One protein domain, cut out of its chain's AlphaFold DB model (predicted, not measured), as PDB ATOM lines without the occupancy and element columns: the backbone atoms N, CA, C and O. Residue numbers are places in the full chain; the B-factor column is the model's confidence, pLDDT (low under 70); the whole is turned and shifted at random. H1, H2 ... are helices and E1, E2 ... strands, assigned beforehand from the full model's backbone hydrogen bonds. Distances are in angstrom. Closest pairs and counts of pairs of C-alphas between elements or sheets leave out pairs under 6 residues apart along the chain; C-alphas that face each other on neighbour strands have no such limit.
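Overview. This is residues 14 to 65 of the 138 residues of the protein "GlutR_dimer domain-containing protein" of candidate division MSBL1 archaeon SCGC-AAA261O19 (UniProt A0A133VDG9). A small head of two short parallel strands, E1 and E2, with the short helix H1 in the connection between them, is followed with no residue between by one long helix, H2, which sets off from the end of E2 in another direction and whose residues 44 to 65 stick out as an arm. The arm makes most of the length, and the head without it, 30 residues, spans 23 by 15 by 9 A. The printed part has 52 residues, with two named helices and two named strands in the order E1, H1, E2, H2; the sheet is E1 beside E2, and the class is mixed, helices and strands. The whole is extended, with a radius of gyration of the C-alphas of 17.2 A, and spans 55 by 22 by 10 A.

Arrangement. Strand E1, residues 14 to 17, and strand E2, residues 34 to 38, are parallel neighbours, with 29 degrees between their directions. C-alphas 14 and 35 face each other at 4.6 A, and C-alphas 17 and 38 at 5.0 A. Across this pair N 15 and O 35 are 2.8 A apart and N 37 and O 15 are 2.9 A apart, both within hydrogen-bond range. With helix H1, residues 26 to 29, the strands form a strand-helix-strand unit, two parallel neighbour strands with a helix between them along the chain, and its crossover is right-handed. The closest C-alphas of H1 and E2 are those of Arg 29 and Tyr 36, 5.8 A apart. Helix H2, residues 39 to 65, follows E2 with no residue between; its closest C-alpha to E1 is that of Tyr 39, 6.0 A from that of Asp 17. H1 and H2 are apart. In H2, 19 of 23 O i to N i+4 pairs are within hydrogen-bond range; H1 is too short for such a pair, and its one O i to N i+3 pair is within range.

Along the chain. E1 begins at C-alpha 14, at (163.435, 143.265, 124.100), and measures 9.8 A from first to last C-alpha. H1 measures 5.1 A from C-alpha 26 to C-alpha 29. E2 measures 12.3 A from C-alpha 34, at (167.628, 147.181, 124.127), to C-alpha 38. H2 runs 38.3 A from C-alpha 39 to C-alpha 65, at (123.139, 135.590, 140.890), with a kink of 25 degrees near residue 55.

Size, cuts and confidence. The outline is a rod, and the two C-alphas farthest apart, those of Lys 27 and Arg 65, are 55.2 A apart. The printed part has no cut. The link from E1 to H1 is short, with 8 residues, and the links from H1 to E2 and from E2 to H2 are tight. The mean pLDDT of the printed part is 84.8, and one residue, Ser 54 in H2, is under 70.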
ATOM      1  N   VAL A  14     163.975 143.297 122.738       91.81
ATOM      2  CA  VAL A  14     163.435 143.265 124.100       91.81
ATOM      3  C   VAL A  14     164.206 142.224 124.904       91.81
ATOM      4  O   VAL A  14     164.354 141.082 124.463       91.81
ATOM      5  N   LEU A  15     164.709 142.609 126.076       90.31
ATOM      6  CA  LEU A  15     165.398 141.729 127.013       90.31
ATOM      7  C   LEU A  15     164.561 141.586 128.284       90.31
ATOM      8  O   LEU A  15     164.417 142.537 129.047       90.31
ATOM      9  N   LEU A  16     164.042 140.382 128.507       91.50
ATOM     10  CA  LEU A  16     163.295 140.021 129.708       91.50
ATOM     11  C   LEU A  16     164.254 139.392 130.727       91.50
ATOM     12  O   LEU A  16     164.768 138.300 130.482       91.50
ATOM     13  N   ASP A  17     164.490 140.052 131.864       90.50
ATOM     14  CA  ASP A  17     165.235 139.462 132.986       90.50
ATOM     15  C   ASP A  17     164.276 139.046 134.100       90.50
ATOM     16  O   ASP A  17     163.714 139.881 134.810       90.50
ATOM     17  N   LEU A  18     164.103 137.734 134.251       90.12
ATOM     18  CA  LEU A  18     163.252 137.126 135.274       90.12
ATOM     19  C   LEU A  18     164.014 136.811 136.577       90.12
ATOM     20  O   LEU A  18     163.450 136.196 137.479       90.12
ATOM     21  N   SER A  19     165.289 137.197 136.679       88.19
ATOM     22  CA  SER A  19     166.166 136.859 137.805       88.19
ATOM     23  C   SER A  19     166.038 137.862 138.955       88.19
ATOM     24  O   SER A  19     165.947 139.071 138.733       88.19
ATOM     25  N   VAL A  20     166.110 137.372 140.198       84.12
ATOM     26  CA  VAL A  20     166.213 138.200 141.411       84.12
ATOM     27  C   VAL A  20     167.323 137.622 142.302       84.12
ATOM     28  O   VAL A  20     167.130 136.534 142.848       84.12
ATOM     29  N   PRO A  21     168.482 138.296 142.466       83.75
ATOM     30  CA  PRO A  21     168.863 139.592 141.887       83.75
ATOM     31  C   PRO A  21     169.083 139.540 140.363       83.75
ATOM     32  O   PRO A  21     169.289 138.474 139.787       83.75
ATOM     33  N   THR A  22     169.040 140.706 139.709       84.94
ATOM     34  CA  THR A  22     169.165 140.832 138.246       84.94
ATOM     35  C   THR A  22     170.499 140.291 137.740       84.94
ATOM     36  O   THR A  22     171.548 140.614 138.301       84.94
ATOM     37  N   ASN A  23     170.475 139.555 136.630       84.38
ATOM     38  CA  ASN A  23     171.663 138.934 136.030       84.38
ATOM     39  C   ASN A  23     172.189 139.718 134.805       84.38
ATOM     40  O   ASN A  23     173.085 139.279 134.072       84.38
ATOM     41  N   VAL A  24     171.608 140.893 134.552       85.88
ATOM     42  CA  VAL A  24     171.943 141.749 133.412       85.88
ATOM     43  C   VAL A  24     172.819 142.925 133.842       85.88
ATOM     44  O   VAL A  24     172.476 143.736 134.705       85.88
ATOM     45  N   HIS A  25     173.971 143.038 133.185       87.00
ATOM     46  CA  HIS A  25     174.946 144.092 133.437       87.00
ATOM     47  C   HIS A  25     174.352 145.498 133.169       87.00
ATOM     48  O   HIS A  25     173.653 145.664 132.167       87.00
ATOM     49  N   PRO A  26     174.635 146.533 133.993       85.19
ATOM     50  CA  PRO A  26     174.108 147.897 133.810       85.19
ATOM     51  C   PRO A  26     174.259 148.462 132.389       85.19
ATOM     52  O   PRO A  26     173.281 148.907 131.802       85.19
ATOM     53  N   LYS A  27     175.442 148.315 131.776       84.50
ATOM     54  CA  LYS A  27     175.717 148.774 130.397       84.50
ATOM     55  C   LYS A  27     174.772 148.190 129.333       84.50
ATOM     56  O   LYS A  27     174.526 148.824 128.315       84.50
ATOM     57  N   VAL A  28     174.242 146.983 129.555       84.19
ATOM     58  CA  VAL A  28     173.266 146.354 128.649       84.19
ATOM     59  C   VAL A  28     171.886 146.994 128.826       84.19
ATOM     60  O   VAL A  28     171.179 147.189 127.843       84.19
ATOM     61  N   ARG A  29     171.529 147.382 130.060       83.00
ATOM     62  CA  ARG A  29     170.270 148.074 130.392       83.00
ATOM     63  C   ARG A  29     170.224 149.508 129.856       83.00
ATOM     64  O   ARG A  29     169.154 150.000 129.534       83.00
ATOM     65  N   GLU A  30     171.377 150.163 129.754       85.56
ATOM     66  CA  GLU A  30     171.511 151.541 129.255       85.56
ATOM     67  C   GLU A  30     171.565 151.637 127.717       85.56
ATOM     68  O   GLU A  30     171.552 152.733 127.150       85.56
ATOM     69  N   SER A  31     171.629 150.501 127.014       86.50
ATOM     70  CA  SER A  31     171.704 150.474 125.553       86.50
ATOM     71  C   SER A  31     170.399 150.941 124.908       86.50
ATOM     72  O   SER A  31     169.344 150.352 125.111       86.50
ATOM     73  N   LYS A  32     170.475 151.935 124.012       85.62
ATOM     74  CA  LYS A  32     169.315 152.439 123.245       85.62
ATOM     75  C   LYS A  32     168.702 151.408 122.284       85.62
ATOM     76  O   LYS A  32     167.604 151.627 121.771       85.62
ATOM     77  N   MET A  33     169.425 150.320 122.010       89.06
ATOM     78  CA  MET A  33     168.987 149.221 121.141       89.06
ATOM     79  C   MET A  33     168.295 148.095 121.926       89.06
ATOM     80  O   MET A  33     167.835 147.131 121.315       89.06
ATOM     81  N   ILE A  34     168.225 148.195 123.258       89.50
ATOM     82  CA  ILE A  34     167.628 147.181 124.127       89.50
ATOM     83  C   ILE A  34     166.515 147.818 124.958       89.50
ATOM     84  O   ILE A  34     166.748 148.715 125.759       89.50
ATOM     85  N   GLU A  35     165.300 147.313 124.796       91.12
ATOM     86  CA  GLU A  35     164.213 147.526 125.742       91.12
ATOM     87  C   GLU A  35     164.336 146.478 126.846       91.12
ATOM     88  O   GLU A  35     164.105 145.288 126.632       91.12
ATOM     89  N   TYR A  36     164.778 146.904 128.023       91.12
ATOM     90  CA  TYR A  36     164.963 146.021 129.166       91.12
ATOM     91  C   TYR A  36     163.712 146.010 130.042       91.12
ATOM     92  O   TYR A  36     163.285 147.063 130.505       91.12
ATOM     93  N   ILE A  37     163.177 144.820 130.316       91.12
ATOM     94  CA  ILE A  37     162.037 144.620 131.214       91.12
ATOM     95  C   ILE A  37     162.479 143.683 132.339       91.12
ATOM     96  O   ILE A  37     162.892 142.545 132.096       91.12
ATOM     97  N   SER A  38     162.384 144.159 133.579       91.81
ATOM     98  CA  SER A  38     162.742 143.377 134.763       91.81
ATOM     99  C   SER A  38     161.563 142.572 135.313       91.81
ATOM    100  O   SER A  38     160.390 142.894 135.094       91.81
ATOM    101  N   TYR A  39     161.876 141.563 136.126       89.75
ATOM    102  CA  TYR A  39     160.903 140.830 136.932       89.75
ATOM    103  C   TYR A  39     160.022 141.754 137.790       89.75
ATOM    104  O   TYR A  39     158.819 141.523 137.925       89.75
ATOM    105  N   GLU A  40     160.601 142.811 138.361       87.00
ATOM    106  CA  GLU A  40     159.877 143.780 139.190       87.00
ATOM    107  C   GLU A  40     158.833 144.550 138.376       87.00
ATOM    108  O   GLU A  40     157.696 144.715 138.826       87.00
ATOM    109  N   GLU A  41     159.181 144.967 137.155       87.69
ATOM    110  CA  GLU A  41     158.256 145.663 136.261       87.69
ATOM    111  C   GLU A  41     157.106 144.748 135.820       87.69
ATOM    112  O   GLU A  41     155.937 145.143 135.867       87.69
ATOM    113  N   LEU A  42     157.417 143.497 135.465       87.75
ATOM    114  CA  LEU A  42     156.404 142.490 135.139       87.75
ATOM    115  C   LEU A  42     155.485 142.213 136.332       87.75
ATOM    116  O   LEU A  42     154.266 142.168 136.175       87.75
ATOM    117  N   SER A  43     156.051 142.090 137.532       85.88
ATOM    118  CA  SER A  43     155.293 141.862 138.767       85.88
ATOM    119  C   SER A  43     154.363 143.028 139.091       85.88
ATOM    120  O   SER A  43     153.234 142.813 139.535       85.88
ATOM    121  N   LYS A  44     154.803 144.266 138.842       88.44
ATOM    122  CA  LYS A  44     153.972 145.461 139.006       88.44
ATOM    123  C   LYS A  44     152.784 145.448 138.040       88.44
ATOM    124  O   LYS A  44     151.647 145.540 138.497       88.44
ATOM    125  N   LYS A  45     153.030 145.230 136.741       86.88
ATOM    126  CA  LYS A  45     151.965 145.123 135.722       86.88
ATOM    127  C   LYS A  45     151.000 143.971 136.023       86.88
ATOM    128  O   LYS A  45     149.790 144.115 135.877       86.88
ATOM    129  N   ALA A  46     151.509 142.836 136.503       83.25
ATOM    130  CA  ALA A  46     150.682 141.700 136.900       83.25
ATOM    131  C   ALA A  46     149.754 142.037 138.079       83.25
ATOM    132  O   ALA A  46     148.584 141.660 138.055       83.25
ATOM    133  N   ARG A  47     150.240 142.779 139.086       83.44
ATOM    134  CA  ARG A  47     149.413 143.238 140.217       83.44
ATOM    135  C   ARG A  47     148.337 144.228 139.784       83.44
ATOM    136  O   ARG A  47     147.199 144.089 140.215       83.44
ATOM    137  N   GLU A  48     148.671 145.183 138.920       85.19
ATOM    138  CA  GLU A  48     147.704 146.137 138.355       85.19
ATOM    139  C   GLU A  48     146.606 145.409 137.564       85.19
ATOM    140  O   GLU A  48     145.416 145.638 137.783       85.19
ATOM    141  N   ASN A  49     146.986 144.437 136.731       83.25
ATOM    142  CA  ASN A  49     146.030 143.597 136.008       83.25
ATOM    143  C   ASN A  49     145.165 142.750 136.947       83.25
ATOM    144  O   ASN A  49     143.975 142.574 136.699       83.25
ATOM    145  N   LEU A  50     145.734 142.224 138.032       77.94
ATOM    146  CA  LEU A  50     144.988 141.439 139.015       77.94
ATOM    147  C   LEU A  50     143.974 142.298 139.786       77.94
ATOM    148  O   LEU A  50     142.849 141.852 140.013       77.94
ATOM    149  N   LEU A  51     144.332 143.540 140.123       77.75
ATOM    150  CA  LEU A  51     143.411 144.521 140.703       77.75
ATOM    151  C   LEU A  51     142.268 144.844 139.733       77.75
ATOM    152  O   LEU A  51     141.105 144.790 140.133       77.75
ATOM    153  N   ASN A  52     142.564 145.062 138.451       77.44
ATOM    154  CA  ASN A  52     141.536 145.269 137.424       77.44
ATOM    155  C   ASN A  52     140.595 144.056 137.301       77.44
ATOM    156  O   ASN A  52     139.375 144.218 137.263       77.44
ATOM    157  N   ARG A  53     141.140 142.832 137.348       73.38
ATOM    158  CA  ARG A  53     140.348 141.588 137.335       73.38
ATOM    159  C   ARG A  53     139.479 141.427 138.579       73.38
ATOM    160  O   ARG A  53     138.401 140.850 138.486       73.38
ATOM    161  N   SER A  54     139.892 141.938 139.739       69.69
ATOM    162  CA  SER A  54     139.070 141.854 140.954       69.69
ATOM    163  C   SER A  54     137.749 142.630 140.829       69.69
ATOM    164  O   SER A  54     136.722 142.152 141.306       69.69
ATOM    165  N   GLY A  55     137.739 143.750 140.093       71.62
ATOM    166  CA  GLY A  55     136.511 144.477 139.752       71.62
ATOM    167  C   GLY A  55     135.602 143.722 138.771       71.62
ATOM    168  O   GLY A  55     134.383 143.890 138.787       71.62
ATOM    169  N   GLU A  56     136.163 142.843 137.936       73.00
ATOM    170  CA  GLU A  56     135.382 141.960 137.059       73.00
ATOM    171  C   GLU A  56     134.741 140.800 137.827       73.00
ATOM    172  O   GLU A  56     133.627 140.395 137.501       73.00
ATOM    173  N   VAL A  57     135.390 140.301 138.888       79.81
ATOM    174  CA  VAL A  57     134.842 139.225 139.735       79.81
ATOM    175  C   VAL A  57     133.502 139.627 140.351       79.81
ATOM    176  O   VAL A  57     132.590 138.806 140.418       79.81
ATOM    177  N   GLU A  58     133.352 140.879 140.780       80.38
ATOM    178  CA  GLU A  58     132.087 141.371 141.332       80.38
ATOM    179  C   GLU A  58     130.973 141.404 140.275       80.38
ATOM    180  O   GLU A  58     129.865 140.930 140.533       80.38
ATOM    181  N   LYS A  59     131.282 141.860 139.054       81.50
ATOM    182  CA  LYS A  59     130.339 141.832 137.923       81.50
ATOM    183  C   LYS A  59     129.912 140.408 137.577       81.50
ATOM    184  O   LYS A  59     128.728 140.158 137.382       81.50
ATOM    185  N   ILE A  60     130.860 139.472 137.541       83.12
ATOM    186  CA  ILE A  60     130.585 138.056 137.271       83.12
ATOM    187  C   ILE A  60     129.706 137.457 138.371       83.12
ATOM    188  O   ILE A  60     128.742 136.761 138.067       83.12
ATOM    189  N   ARG A  61     129.983 137.759 139.646       84.50
ATOM    190  CA  ARG A  61     129.141 137.310 140.766       84.50
ATOM    191  C   ARG A  61     127.717 137.837 140.666       84.50
ATOM    192  O   ARG A  61     126.792 137.104 140.996       84.50
ATOM    193  N   LYS A  62     127.545 139.085 140.231       87.19
ATOM    194  CA  LYS A  62     126.224 139.669 140.008       87.19
ATOM    195  C   LYS A  62     125.483 138.943 138.880       87.19
ATOM    196  O   LYS A  62     124.384 138.469 139.128       87.19
ATOM    197  N   MET A  63     126.114 138.765 137.716       84.44
ATOM    198  CA  MET A  63     125.512 138.031 136.592       84.44
ATOM    199  C   MET A  63     125.133 136.597 136.978       84.44
ATOM    200  O   MET A  63     124.046 136.140 136.655       84.44
ATOM    201  N   ALA A  64     125.993 135.897 137.721       83.50
ATOM    202  CA  ALA A  64     125.696 134.545 138.185       83.50
ATOM    203  C   ALA A  64     124.496 134.495 139.147       83.50
ATOM    204  O   ALA A  64     123.739 133.534 139.115       83.50
ATOM    205  N   ARG A  65     124.317 135.507 140.009       86.94
ATOM    206  CA  ARG A  65     123.139 135.590 140.890       86.94
ATOM    207  C   ARG A  65     121.866 135.853 140.105       86.94
ATOM    208  O   ARG A  65     120.901 135.142 140.326       86.94
TER     209      ARG A  65